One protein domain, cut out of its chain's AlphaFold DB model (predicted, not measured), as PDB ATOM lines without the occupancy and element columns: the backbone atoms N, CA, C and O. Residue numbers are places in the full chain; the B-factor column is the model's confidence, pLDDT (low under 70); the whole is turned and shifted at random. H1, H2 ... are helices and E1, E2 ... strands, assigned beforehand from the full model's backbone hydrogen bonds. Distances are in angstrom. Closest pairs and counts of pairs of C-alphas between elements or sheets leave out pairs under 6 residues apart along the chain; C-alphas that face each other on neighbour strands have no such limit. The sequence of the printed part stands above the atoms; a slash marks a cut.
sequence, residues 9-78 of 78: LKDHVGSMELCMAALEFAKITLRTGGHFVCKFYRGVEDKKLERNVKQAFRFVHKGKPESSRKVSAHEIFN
ATOM      1  N   LEU A   9     136.525  40.160 -29.305       79.12
ATOM      2  CA  LEU A   9     135.922  39.714 -28.048       79.12
ATOM      3  C   LEU A   9     134.399  39.897 -28.040       79.12
ATOM      4  O   LEU A   9     133.674  39.002 -27.619       79.12
ATOM      5  N   LYS A  10     133.911  41.043 -28.520       80.06
ATOM      6  CA  LYS A  10     132.477  41.352 -28.552       80.06
ATOM      7  C   LYS A  10     131.751  40.475 -29.569       80.06
ATOM      8  O   LYS A  10     130.682  39.951 -29.270       80.06
ATOM      9  N   ASP A  11     132.363  40.276 -30.734       81.19
ATOM     10  CA  ASP A  11     131.832  39.405 -31.783       81.19
ATOM     11  C   ASP A  11     131.826  37.932 -31.330       81.19
ATOM     12  O   ASP A  11     130.863  37.213 -31.606       81.19
ATOM     13  N   HIS A  12     132.836  37.498 -30.561       82.94
ATOM     14  CA  HIS A  12     132.844  36.192 -29.897       82.94
ATOM     15  C   HIS A  12     131.697  36.059 -28.899       82.94
ATOM     16  O   HIS A  12     130.831  35.215 -29.106       82.94
ATOM     17  N   VAL A  13     131.638  36.911 -27.872       85.81
ATOM     18  CA  VAL A  13     130.617  36.813 -26.813       85.81
ATOM     19  C   VAL A  13     129.204  36.840 -27.400       85.81
ATOM     20  O   VAL A  13     128.421  35.928 -27.139       85.81
ATOM     21  N   GLY A  14     128.898  37.798 -28.282       86.06
ATOM     22  CA  GLY A  14     127.564  37.890 -28.882       86.06
ATOM     23  C   GLY A  14     127.203  36.669 -29.735       86.06
ATOM     24  O   GLY A  14     126.063  36.202 -29.731       86.06
ATOM     25  N   SER A  15     128.172  36.102 -30.456       86.12
ATOM     26  CA  SER A  15     127.941  34.882 -31.228       86.12
ATOM     27  C   SER A  15     127.756  33.646 -30.351       86.12
ATOM     28  O   SER A  15     127.008  32.746 -30.742       86.12
ATOM     29  N   MET A  16     128.432  33.580 -29.205       89.62
ATOM     30  CA  MET A  16     128.305  32.480 -28.253       89.62
ATOM     31  C   MET A  16     126.936  32.498 -27.579       89.62
ATOM     32  O   MET A  16     126.262  31.467 -27.563       89.62
ATOM     33  N   GLU A  17     126.479  33.665 -27.118       89.81
ATOM     34  CA  GLU A  17     125.134  33.842 -26.556       89.81
ATOM     35  C   GLU A  17     124.047  33.434 -27.556       89.81
ATOM     36  O   GLU A  17     123.134  32.680 -27.212       89.81
ATOM     37  N   LEU A  18     124.190  33.838 -28.823       90.00
ATOM     38  CA  LEU A  18     123.249  33.455 -29.874       90.00
ATOM     39  C   LEU A  18     123.221  31.937 -30.105       90.00
ATOM     40  O   LEU A  18     122.145  31.356 -30.249       90.00
ATOM     41  N   CYS A  19     124.385  31.282 -30.130       92.12
ATOM     42  CA  CYS A  19     124.457  29.829 -30.299       92.12
ATOM     43  C   CYS A  19     123.862  29.079 -29.103       92.12
ATOM     44  O   CYS A  19     123.215  28.051 -29.298       92.12
ATOM     45  N   MET A  20     124.047  29.594 -27.886       91.62
ATOM     46  CA  MET A  20     123.466  29.023 -26.671       91.62
ATOM     47  C   MET A  20     121.937  29.127 -26.672       91.62
ATOM     48  O   MET A  20     121.268  28.119 -26.448       91.62
ATOM     49  N   ALA A  21     121.385  30.296 -27.006       93.38
ATOM     50  CA  ALA A  21     119.938  30.480 -27.127       93.38
ATOM     51  C   ALA A  21     119.339  29.597 -28.238       93.38
ATOM     52  O   ALA A  21     118.301  28.962 -28.053       93.38
ATOM     53  N   ALA A  22     120.022  29.497 -29.384       93.19
ATOM     54  CA  ALA A  22     119.599  28.629 -30.480       93.19
ATOM     55  C   ALA A  22     119.628  27.141 -30.092       93.19
ATOM     56  O   ALA A  22     118.736  26.393 -30.488       93.19
ATOM     57  N   LEU A  23     120.619  26.710 -29.305       93.25
ATOM     58  CA  LEU A  23     120.704  25.345 -28.787       93.25
ATOM     59  C   LEU A  23     119.553  25.042 -27.819       93.25
ATOM     60  O   LEU A  23     118.952  23.973 -27.899       93.25
ATOM     61  N   GLU A  24     119.227  25.971 -26.922       93.81
ATOM     62  CA  GLU A  24     118.107  25.817 -25.990       93.81
ATOM     63  C   GLU A  24     116.771  25.691 -26.731       93.81
ATOM     64  O   GLU A  24     116.001  24.766 -26.461       93.81
ATOM     65  N   PHE A  25     116.554  26.530 -27.744       93.50
ATOM     66  CA  PHE A  25     115.401  26.420 -28.634       93.50
ATOM     67  C   PHE A  25     115.380  25.082 -29.395       93.50
ATOM     68  O   PHE A  25     114.365  24.389 -29.436       93.50
ATOM     69  N   ALA A  26     116.517  24.655 -29.947       93.56
ATOM     70  CA  ALA A  26     116.615  23.400 -30.688       93.56
ATOM     71  C   ALA A  26     116.259  22.178 -29.826       93.56
ATOM     72  O   ALA A  26     115.595  21.268 -30.318       93.56
ATOM     73  N   LYS A  27     116.630  22.169 -28.540       90.56
ATOM     74  CA  LYS A  27     116.318  21.065 -27.613       90.56
ATOM     75  C   LYS A  27     114.818  20.841 -27.408       90.56
ATOM     76  O   LYS A  27     114.427  19.709 -27.142       90.56
ATOM     77  N   ILE A  28     114.002  21.890 -27.507       93.25
ATOM     78  CA  ILE A  28     112.546  21.802 -27.298       93.25
ATOM     79  C   ILE A  28     111.759  21.689 -28.607       93.25
ATOM     80  O   ILE A  28     110.628  21.214 -28.599       93.25
ATOM     81  N   THR A  29     112.332  22.133 -29.728       93.94
ATOM     82  CA  THR A  29     111.628  22.192 -31.019       93.94
ATOM     83  C   THR A  29     112.019  21.064 -31.972       93.94
ATOM     84  O   THR A  29     111.215  20.678 -32.823       93.94
ATOM     85  N   LEU A  30     113.233  20.514 -31.871       92.75
ATOM     86  CA  LEU A  30     113.644  19.424 -32.750       92.75
ATOM     87  C   LEU A  30     112.937  18.121 -32.376       92.75
ATOM     88  O   LEU A  30     112.916  17.696 -31.224       92.75
ATOM     89  N   ARG A  31     112.429  17.431 -33.401       90.56
ATOM     90  CA  ARG A  31     112.018  16.030 -33.277       90.56
ATOM     91  C   ARG A  31     113.210  15.155 -32.882       90.56
ATOM     92  O   ARG A  31     114.357  15.474 -33.201       90.56
ATOM     93  N   THR A  32     112.932  13.997 -32.290       89.06
ATOM     94  CA  THR A  32     113.945  12.973 -32.015       89.06
ATOM     95  C   THR A  32     114.766  12.665 -33.270       89.06
ATOM     96  O   THR A  32     114.210  12.390 -34.332       89.06
ATOM     97  N   GLY A  33     116.095  12.735 -33.149       87.94
ATOM     98  CA  GLY A  33     117.021  12.542 -34.272       87.94
ATOM     99  C   GLY A  33     117.181  13.755 -35.198       87.94
ATOM    100  O   GLY A  33     117.740  13.612 -36.280       87.94
ATOM    101  N   GLY A  34     116.684  14.935 -34.816       90.56
ATOM    102  CA  GLY A  34     116.947  16.186 -35.528       90.56
ATOM    103  C   GLY A  34     118.420  16.611 -35.478       90.56
ATOM    104  O   GLY A  34     119.187  16.169 -34.625       90.56
ATOM    105  N   HIS A  35     118.794  17.505 -36.393       90.50
ATOM    106  CA  HIS A  35     120.149  18.044 -36.512       90.50
ATOM    107  C   HIS A  35     120.180  19.518 -36.114       90.50
ATOM    108  O   HIS A  35     119.247  20.267 -36.413       90.50
ATOM    109  N   PHE A  36     121.271  19.936 -35.478       91.75
ATOM    110  CA  PHE A  36     121.517  21.322 -35.100       91.75
ATOM    111  C   PHE A  36     122.863  21.769 -35.656       91.75
ATOM    112  O   PHE A  36     123.885  21.151 -35.379       91.75
ATOM    113  N   VAL A  37     122.847  22.859 -36.418       89.31
ATOM    114  CA  VAL A  37     124.039  23.433 -37.043       89.31
ATOM    115  C   VAL A  37     124.164  24.875 -36.586       89.31
ATOM    116  O   VAL A  37     123.229  25.661 -36.754       89.31
ATOM    117  N   CYS A  38     125.311  25.246 -36.022       88.94
ATOM    118  CA  CYS A  38     125.558  26.623 -35.602       88.94
ATOM    119  C   CYS A  38     126.961  27.087 -35.984       88.94
ATOM    120  O   CYS A  38     127.919  26.314 -36.009       88.94
ATOM    121  N   LYS A  39     127.069  28.377 -36.308       86.75
ATOM    122  CA  LYS A  39     128.320  29.040 -36.672       86.75
ATOM    123  C   LYS A  39     128.686  30.031 -35.579       86.75
ATOM    124  O   LYS A  39     127.854  30.859 -35.216       86.75
ATOM    125  N   PHE A  40     129.930  29.985 -35.121       84.75
ATOM    126  CA  PHE A  40     130.418  30.841 -34.045       84.75
ATOM    127  C   PHE A  40     131.830  31.364 -34.322       84.75
ATOM    128  O   PHE A  40     132.567  30.799 -35.133       84.75
ATOM    129  N   TYR A  41     132.204  32.475 -33.687       82.12
ATOM    130  CA  TYR A  41     133.585  32.964 -33.696       82.12
ATOM    131  C   TYR A  41     134.395  32.226 -32.639       82.12
ATOM    132  O   TYR A  41     133.926  32.089 -31.512       82.12
ATOM    133  N   ARG A  42     135.620  31.813 -32.979       79.56
ATOM    134  CA  ARG A  42     136.524  31.163 -32.021       79.56
ATOM    135  C   ARG A  42     136.872  32.074 -30.851       79.56
ATOM    136  O   ARG A  42     137.152  33.258 -31.044       79.56
ATOM    137  N   GLY A  43     136.974  31.487 -29.668       82.38
ATOM    138  CA  GLY A  43     137.470  32.157 -28.478       82.38
ATOM    139  C   GLY A  43     137.462  31.269 -27.239       82.38
ATOM    140  O   GLY A  43     137.479  30.040 -27.302       82.38
ATOM    141  N   VAL A  44     137.496  31.914 -26.077       82.38
ATOM    142  CA  VAL A  44     137.674  31.243 -24.783       82.38
ATOM    143  C   VAL A  44     136.482  30.364 -24.394       82.38
ATOM    144  O   VAL A  44     136.667  29.365 -23.697       82.38
ATOM    145  N   GLU A  45     135.274  30.683 -24.870       82.62
ATOM    146  CA  GLU A  45     134.057  29.940 -24.523       82.62
ATOM    147  C   GLU A  45     133.737  28.767 -25.469       82.62
ATOM    148  O   GLU A  45     132.785  28.025 -25.219       82.62
ATOM    149  N   ASP A  46     134.548  28.511 -26.499       85.00
ATOM    150  CA  ASP A  46     134.310  27.434 -27.476       85.00
ATOM    151  C   ASP A  46     134.082  26.073 -26.804       85.00
ATOM    152  O   ASP A  46     133.150  25.338 -27.135       85.00
ATOM    153  N   LYS A  47     134.916  25.748 -25.805       86.44
ATOM    154  CA  LYS A  47     134.838  24.477 -25.064       86.44
ATOM    155  C   LYS A  47     133.532  24.337 -24.282       86.44
ATOM    156  O   LYS A  47     133.081  23.217 -24.048       86.44
ATOM    157  N   LYS A  48     132.945  25.450 -23.837       89.12
ATOM    158  CA  LYS A  48     131.683  25.462 -23.090       89.12
ATOM    159  C   LYS A  48     130.522  25.141 -24.026       89.12
ATOM    160  O   LYS A  48     129.744  24.240 -23.721       89.12
ATOM    161  N   LEU A  49     130.462  25.793 -25.190       87.94
ATOM    162  CA  LEU A  49     129.460  25.488 -26.217       87.94
ATOM    163  C   LEU A  49     129.592  24.049 -26.715       87.94
ATOM    164  O   LEU A  49     128.597  23.334 -26.754       87.94
ATOM    165  N   GLU A  50     130.812  23.582 -26.994       89.75
ATOM    166  CA  GLU A  50     131.047  22.201 -27.427       89.75
ATOM    167  C   GLU A  50     130.518  21.172 -26.417       89.75
ATOM    168  O   GLU A  50     129.861  20.206 -26.804       89.75
ATOM    169  N   ARG A  51     130.767  21.380 -25.115       91.94
ATOM    170  CA  ARG A  51     130.241  20.504 -24.056       91.94
ATOM    171  C   ARG A  51     128.715  20.489 -24.039       91.94
ATOM    172  O   ARG A  51     128.137  19.410 -23.972       91.94
ATOM    173  N   ASN A  52     128.075  21.654 -24.138       91.50
ATOM    174  CA  ASN A  52     126.615  21.753 -24.142       91.50
ATOM    175  C   ASN A  52     125.997  21.060 -25.367       91.50
ATOM    176  O   ASN A  52     125.014  20.333 -25.230       91.50
ATOM    177  N   VAL A  53     126.594  21.221 -26.553       91.06
ATOM    178  CA  VAL A  53     126.129  20.546 -27.777       91.06
ATOM    179  C   VAL A  53     126.322  19.028 -27.661       91.06
ATOM    180  O   VAL A  53     125.396  18.279 -27.957       91.06
ATOM    181  N   LYS A  54     127.465  18.555 -27.140       90.81
ATOM    182  CA  LYS A  54     127.734  17.117 -26.908       90.81
ATOM    183  C   LYS A  54     126.813  16.469 -25.875       90.81
ATOM    184  O   LYS A  54     126.609  15.263 -25.921       90.81
ATOM    185  N   GLN A  55     126.270  17.245 -24.941       92.06
ATOM    186  CA  GLN A  55     125.259  16.758 -24.000       92.06
ATOM    187  C   GLN A  55     123.869  16.645 -24.638       92.06
ATOM    188  O   GLN A  55     123.062  15.838 -24.187       92.06
ATOM    189  N   ALA A  56     123.577  17.448 -25.665       89.00
ATOM    190  CA  ALA A  56     122.277  17.474 -26.332       89.00
ATOM    191  C   ALA A  56     122.197  16.548 -27.561       89.00
ATOM    192  O   ALA A  56     121.120  16.041 -27.866       89.00
ATOM    193  N   PHE A  57     123.315  16.310 -28.256       90.56
ATOM    194  CA  PHE A  57     123.364  15.550 -29.507       90.56
ATOM    195  C   PHE A  57     124.350  14.385 -29.438       90.56
ATOM    196  O   PHE A  57     125.433  14.487 -28.866       90.56
ATOM    197  N   ARG A  58     123.985  13.269 -30.082       89.06
ATOM    198  CA  ARG A  58     124.780  12.029 -30.092       89.06
ATOM    199  C   ARG A  58     126.104  12.166 -30.847       89.06
ATOM    200  O   ARG A  58     127.092  11.549 -30.460       89.06
ATOM    201  N   PHE A  59     126.111  12.937 -31.928       86.94
ATOM    202  CA  PHE A  59     127.281  13.163 -32.771       86.94
ATOM    203  C   PHE A  59     127.498  14.664 -32.904       86.94
ATOM    204  O   PHE A  59     126.547  15.388 -33.178       86.94
ATOM    205  N   VAL A  60     128.734  15.111 -32.681       88.06
ATOM    206  CA  VAL A  60     129.115  16.524 -32.772       88.06
ATOM    207  C   VAL A  60     130.429  16.623 -33.526       88.06
ATOM    208  O   VAL A  60     131.457  16.121 -33.063       88.06
ATOM    209  N   HIS A  61     130.394  17.296 -34.667       84.56
ATOM    210  CA  HIS A  61     131.540  17.561 -35.519       84.56
ATOM    211  C   HIS A  61     131.857  19.048 -35.479       84.56
ATOM    212  O   HIS A  61     131.063  19.883 -35.907       84.56
ATOM    213  N   LYS A  62     133.047  19.383 -34.978       82.44
ATOM    214  CA  LYS A  62     133.581  20.742 -35.052       82.44
ATOM    215  C   LYS A  62     134.495  20.847 -36.256       82.44
ATOM    216  O   LYS A  62     135.450  20.078 -36.368       82.44
ATOM    217  N   GLY A  63     134.244  21.808 -37.133       79.06
ATOM    218  CA  GLY A  63     135.100  22.000 -38.291       79.06
ATOM    219  C   GLY A  63     134.901  23.337 -38.980       79.06
ATOM    220  O   GLY A  63     133.879  24.010 -38.844       79.06
ATOM    221  N   LYS A  64     135.911  23.715 -39.759       71.38
ATOM    222  CA  LYS A  64     135.808  24.793 -40.733       71.38
ATOM    223  C   LYS A  64     135.636  24.130 -42.102       71.38
ATOM    224  O   LYS A  64     136.565  23.448 -42.528       71.38
ATOM    225  N   PRO A  65     134.484  24.274 -42.779       70.62
ATOM    226  CA  PRO A  65     134.322  23.682 -44.102       70.62
ATOM    227  C   PRO A  65     135.293  24.338 -45.089       70.62
ATOM    228  O   PRO A  65     135.588  25.529 -44.955       70.62
ATOM    229  N   GLU A  66     135.748  23.593 -46.100       64.44
ATOM    230  CA  GLU A  66     136.710  24.084 -47.106       64.44
ATOM    231  C   GLU A  66     136.212  25.332 -47.850       64.44
ATOM    232  O   GLU A  66     136.998  26.206 -48.207       64.44
ATOM    233  N   SER A  67     134.890  25.475 -47.988       65.06
ATOM    234  CA  SER A  67     134.248  26.653 -48.581       65.06
ATOM    235  C   SER A  67     134.323  27.920 -47.704       65.06
ATOM    236  O   SER A  67     133.896  28.993 -48.137       65.06
ATOM    237  N   SER A  68     134.833  27.846 -46.470       60.25
ATOM    238  CA  SER A  68     135.009  29.029 -45.621       60.25
ATOM    239  C   SER A  68     136.260  29.810 -46.008       60.25
ATOM    240  O   SER A  68     137.359  29.262 -46.050       60.25
ATOM    241  N   ARG A  69     136.119  31.134 -46.184       70.19
ATOM    242  CA  ARG A  69     137.251  32.049 -46.422       70.19
ATOM    243  C   ARG A  69     138.381  31.764 -45.426       70.19
ATOM    244  O   ARG A  69     138.165  31.820 -44.212       70.19
ATOM    245  N   LYS A  70     139.594  31.493 -45.925       57.56
ATOM    246  CA  LYS A  70     140.757  31.138 -45.086       57.56
ATOM    247  C   LYS A  70     141.003  32.165 -43.969       57.56
ATOM    248  O   LYS A  70     141.282  31.769 -42.845       57.56
ATOM    249  N   VAL A  71     140.735  33.442 -44.248       57.81
ATOM    250  CA  VAL A  71     140.931  34.596 -43.348       57.81
ATOM    251  C   VAL A  71     139.847  34.742 -42.256       57.81
ATOM    252  O   VAL A  71     140.022  35.514 -41.323       57.81
ATOM    253  N   SER A  72     138.716  34.022 -42.315       61.31
ATOM    254  CA  SER A  72     137.651  34.184 -41.307       61.31
ATOM    255  C   SER A  72     137.941  33.437 -39.996       61.31
ATOM    256  O   SER A  72     138.285  32.255 -40.005       61.31
ATOM    257  N   ALA A  73     137.707  34.095 -38.858       66.75
ATOM    258  CA  ALA A  73     137.886  33.531 -37.512       66.75
ATOM    259  C   ALA A  73     136.702  32.667 -37.010       66.75
ATOM    260  O   ALA A  73     136.534  32.485 -35.806       66.75
ATOM    261  N   HIS A  74     135.856  32.159 -37.913       61.78
ATOM    262  CA  HIS A  74     134.656  31.404 -37.537       61.78
ATOM    263  C   HIS A  74     134.800  29.898 -37.740       61.78
ATOM    264  O   HIS A  74     135.473  29.451 -38.674       61.78
ATOM    265  N   GLU A  75     134.058  29.151 -36.931       74.50
ATOM    266  CA  GLU A  75     133.864  27.704 -37.005       74.50
ATOM    267  C   GLU A  75     132.384  27.330 -37.076       74.50
ATOM    268  O   GLU A  75     131.508  28.161 -36.827       74.50
ATOM    269  N   ILE A  76     132.119  26.073 -37.438       75.31
ATOM    270  CA  ILE A  76     130.778  25.493 -37.510       75.31
ATOM    271  C   ILE A  76     130.741  24.193 -36.693       75.31
ATOM    272  O   ILE A  76     131.699  23.412 -36.719       75.31
ATOM    273  N   PHE A  77     129.636  23.975 -35.978       74.00
ATOM    274  CA  PHE A  77     129.249  22.676 -35.422       74.00
ATOM    275  C   PHE A  77     128.195  22.004 -36.308       74.00
ATOM    276  O   PHE A  77     127.284  22.689 -36.774       74.00
ATOM    277  N   ASN A  78     128.330  20.689 -36.503       61.88
ATOM    278  CA  ASN A  78     127.420  19.802 -37.240       61.88
ATOM    279  C   ASN A  78     127.077  18.551 -36.426       61.88
ATOM    280  O   ASN A  78     127.984  18.060 -35.712       61.88
TER     281      ASN A  78
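What this domain is: This is residues 9 to 78 of the 78 residues of the protein "rRNA methyltransferase 2, mitochondrial" of Golovinomyces cichoracearum (UniProt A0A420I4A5). Two helices lie side by side and run the same way, the long H1 and the shorter H2, and a small two-stranded ribbon packs with its strand E1 on the first part of H1, residues 9 to 23. A long loop, residues 57 to 73, leads from the end of H2 to E2, and on its way residues 62 to 63 pair with residues 76 to 77 of E2. The printed part has 70 residues, with two named helices and two named strands in the order H1, E1, H2, E2; the sheet has the order E1 - E2 and is antiparallel. The class is mostly helix. The whole is compact, with a radius of gyration of the C-alphas of 12.1 A and spans of 36 by 26 by 17 A.

How they stand to each other: Start with H1, residues 9 to 29, and look from it to E1, residues 38 to 41: their closest C-alphas are those of His 12 and Tyr 41, 5.0 A apart. Go on to H2, residues 46 to 56, which touches H1; their closest C-alphas are those of Met 20 and Leu 49, 7.0 A apart. These two helices run the same way at a shallow tilt of 2 degrees. Last comes E2, residues 74 to 77, the antiparallel neighbour of E1, with 151 degrees between their directions. Between these strands you will find N 75 and O 40 at 2.9 A and N 40 and O 75 at 3.0 A, within hydrogen-bond range. H1 and E2 are apart. In H2 every O i to N i+4 pair is within hydrogen-bond range; in H1 it is 16 of 17.

Where its parts are: Find C-alpha 9 at (135.922, 39.714, -28.048); from there H1 runs 30.1 A to C-alpha 29 at (111.628, 22.192, -31.019). E1 covers residues 38 to 41, 10.4 A from first to last C-alpha. H2 goes from Asp 46 to Ala 56, 15.7 A. E2 goes from His 74 to Phe 77, 10.5 A, and ends with C-alpha 77 at (129.249, 22.676, -35.422).

The domain as a whole: The two C-alphas farthest apart are those of Thr 32 and Val 71, at 36.4 A. The printed part has no cut, and it ends at residue 78, the chain's last residue. The link from H2 to E2 is long, with 17 residues; the link from H1 to E1 is short and the one from E1 to H2 is tight. The mean pLDDT of the printed part is 83.5; look for low confidence, under 70, at residues 66 to 68, residues 70 to 74 and residue 78.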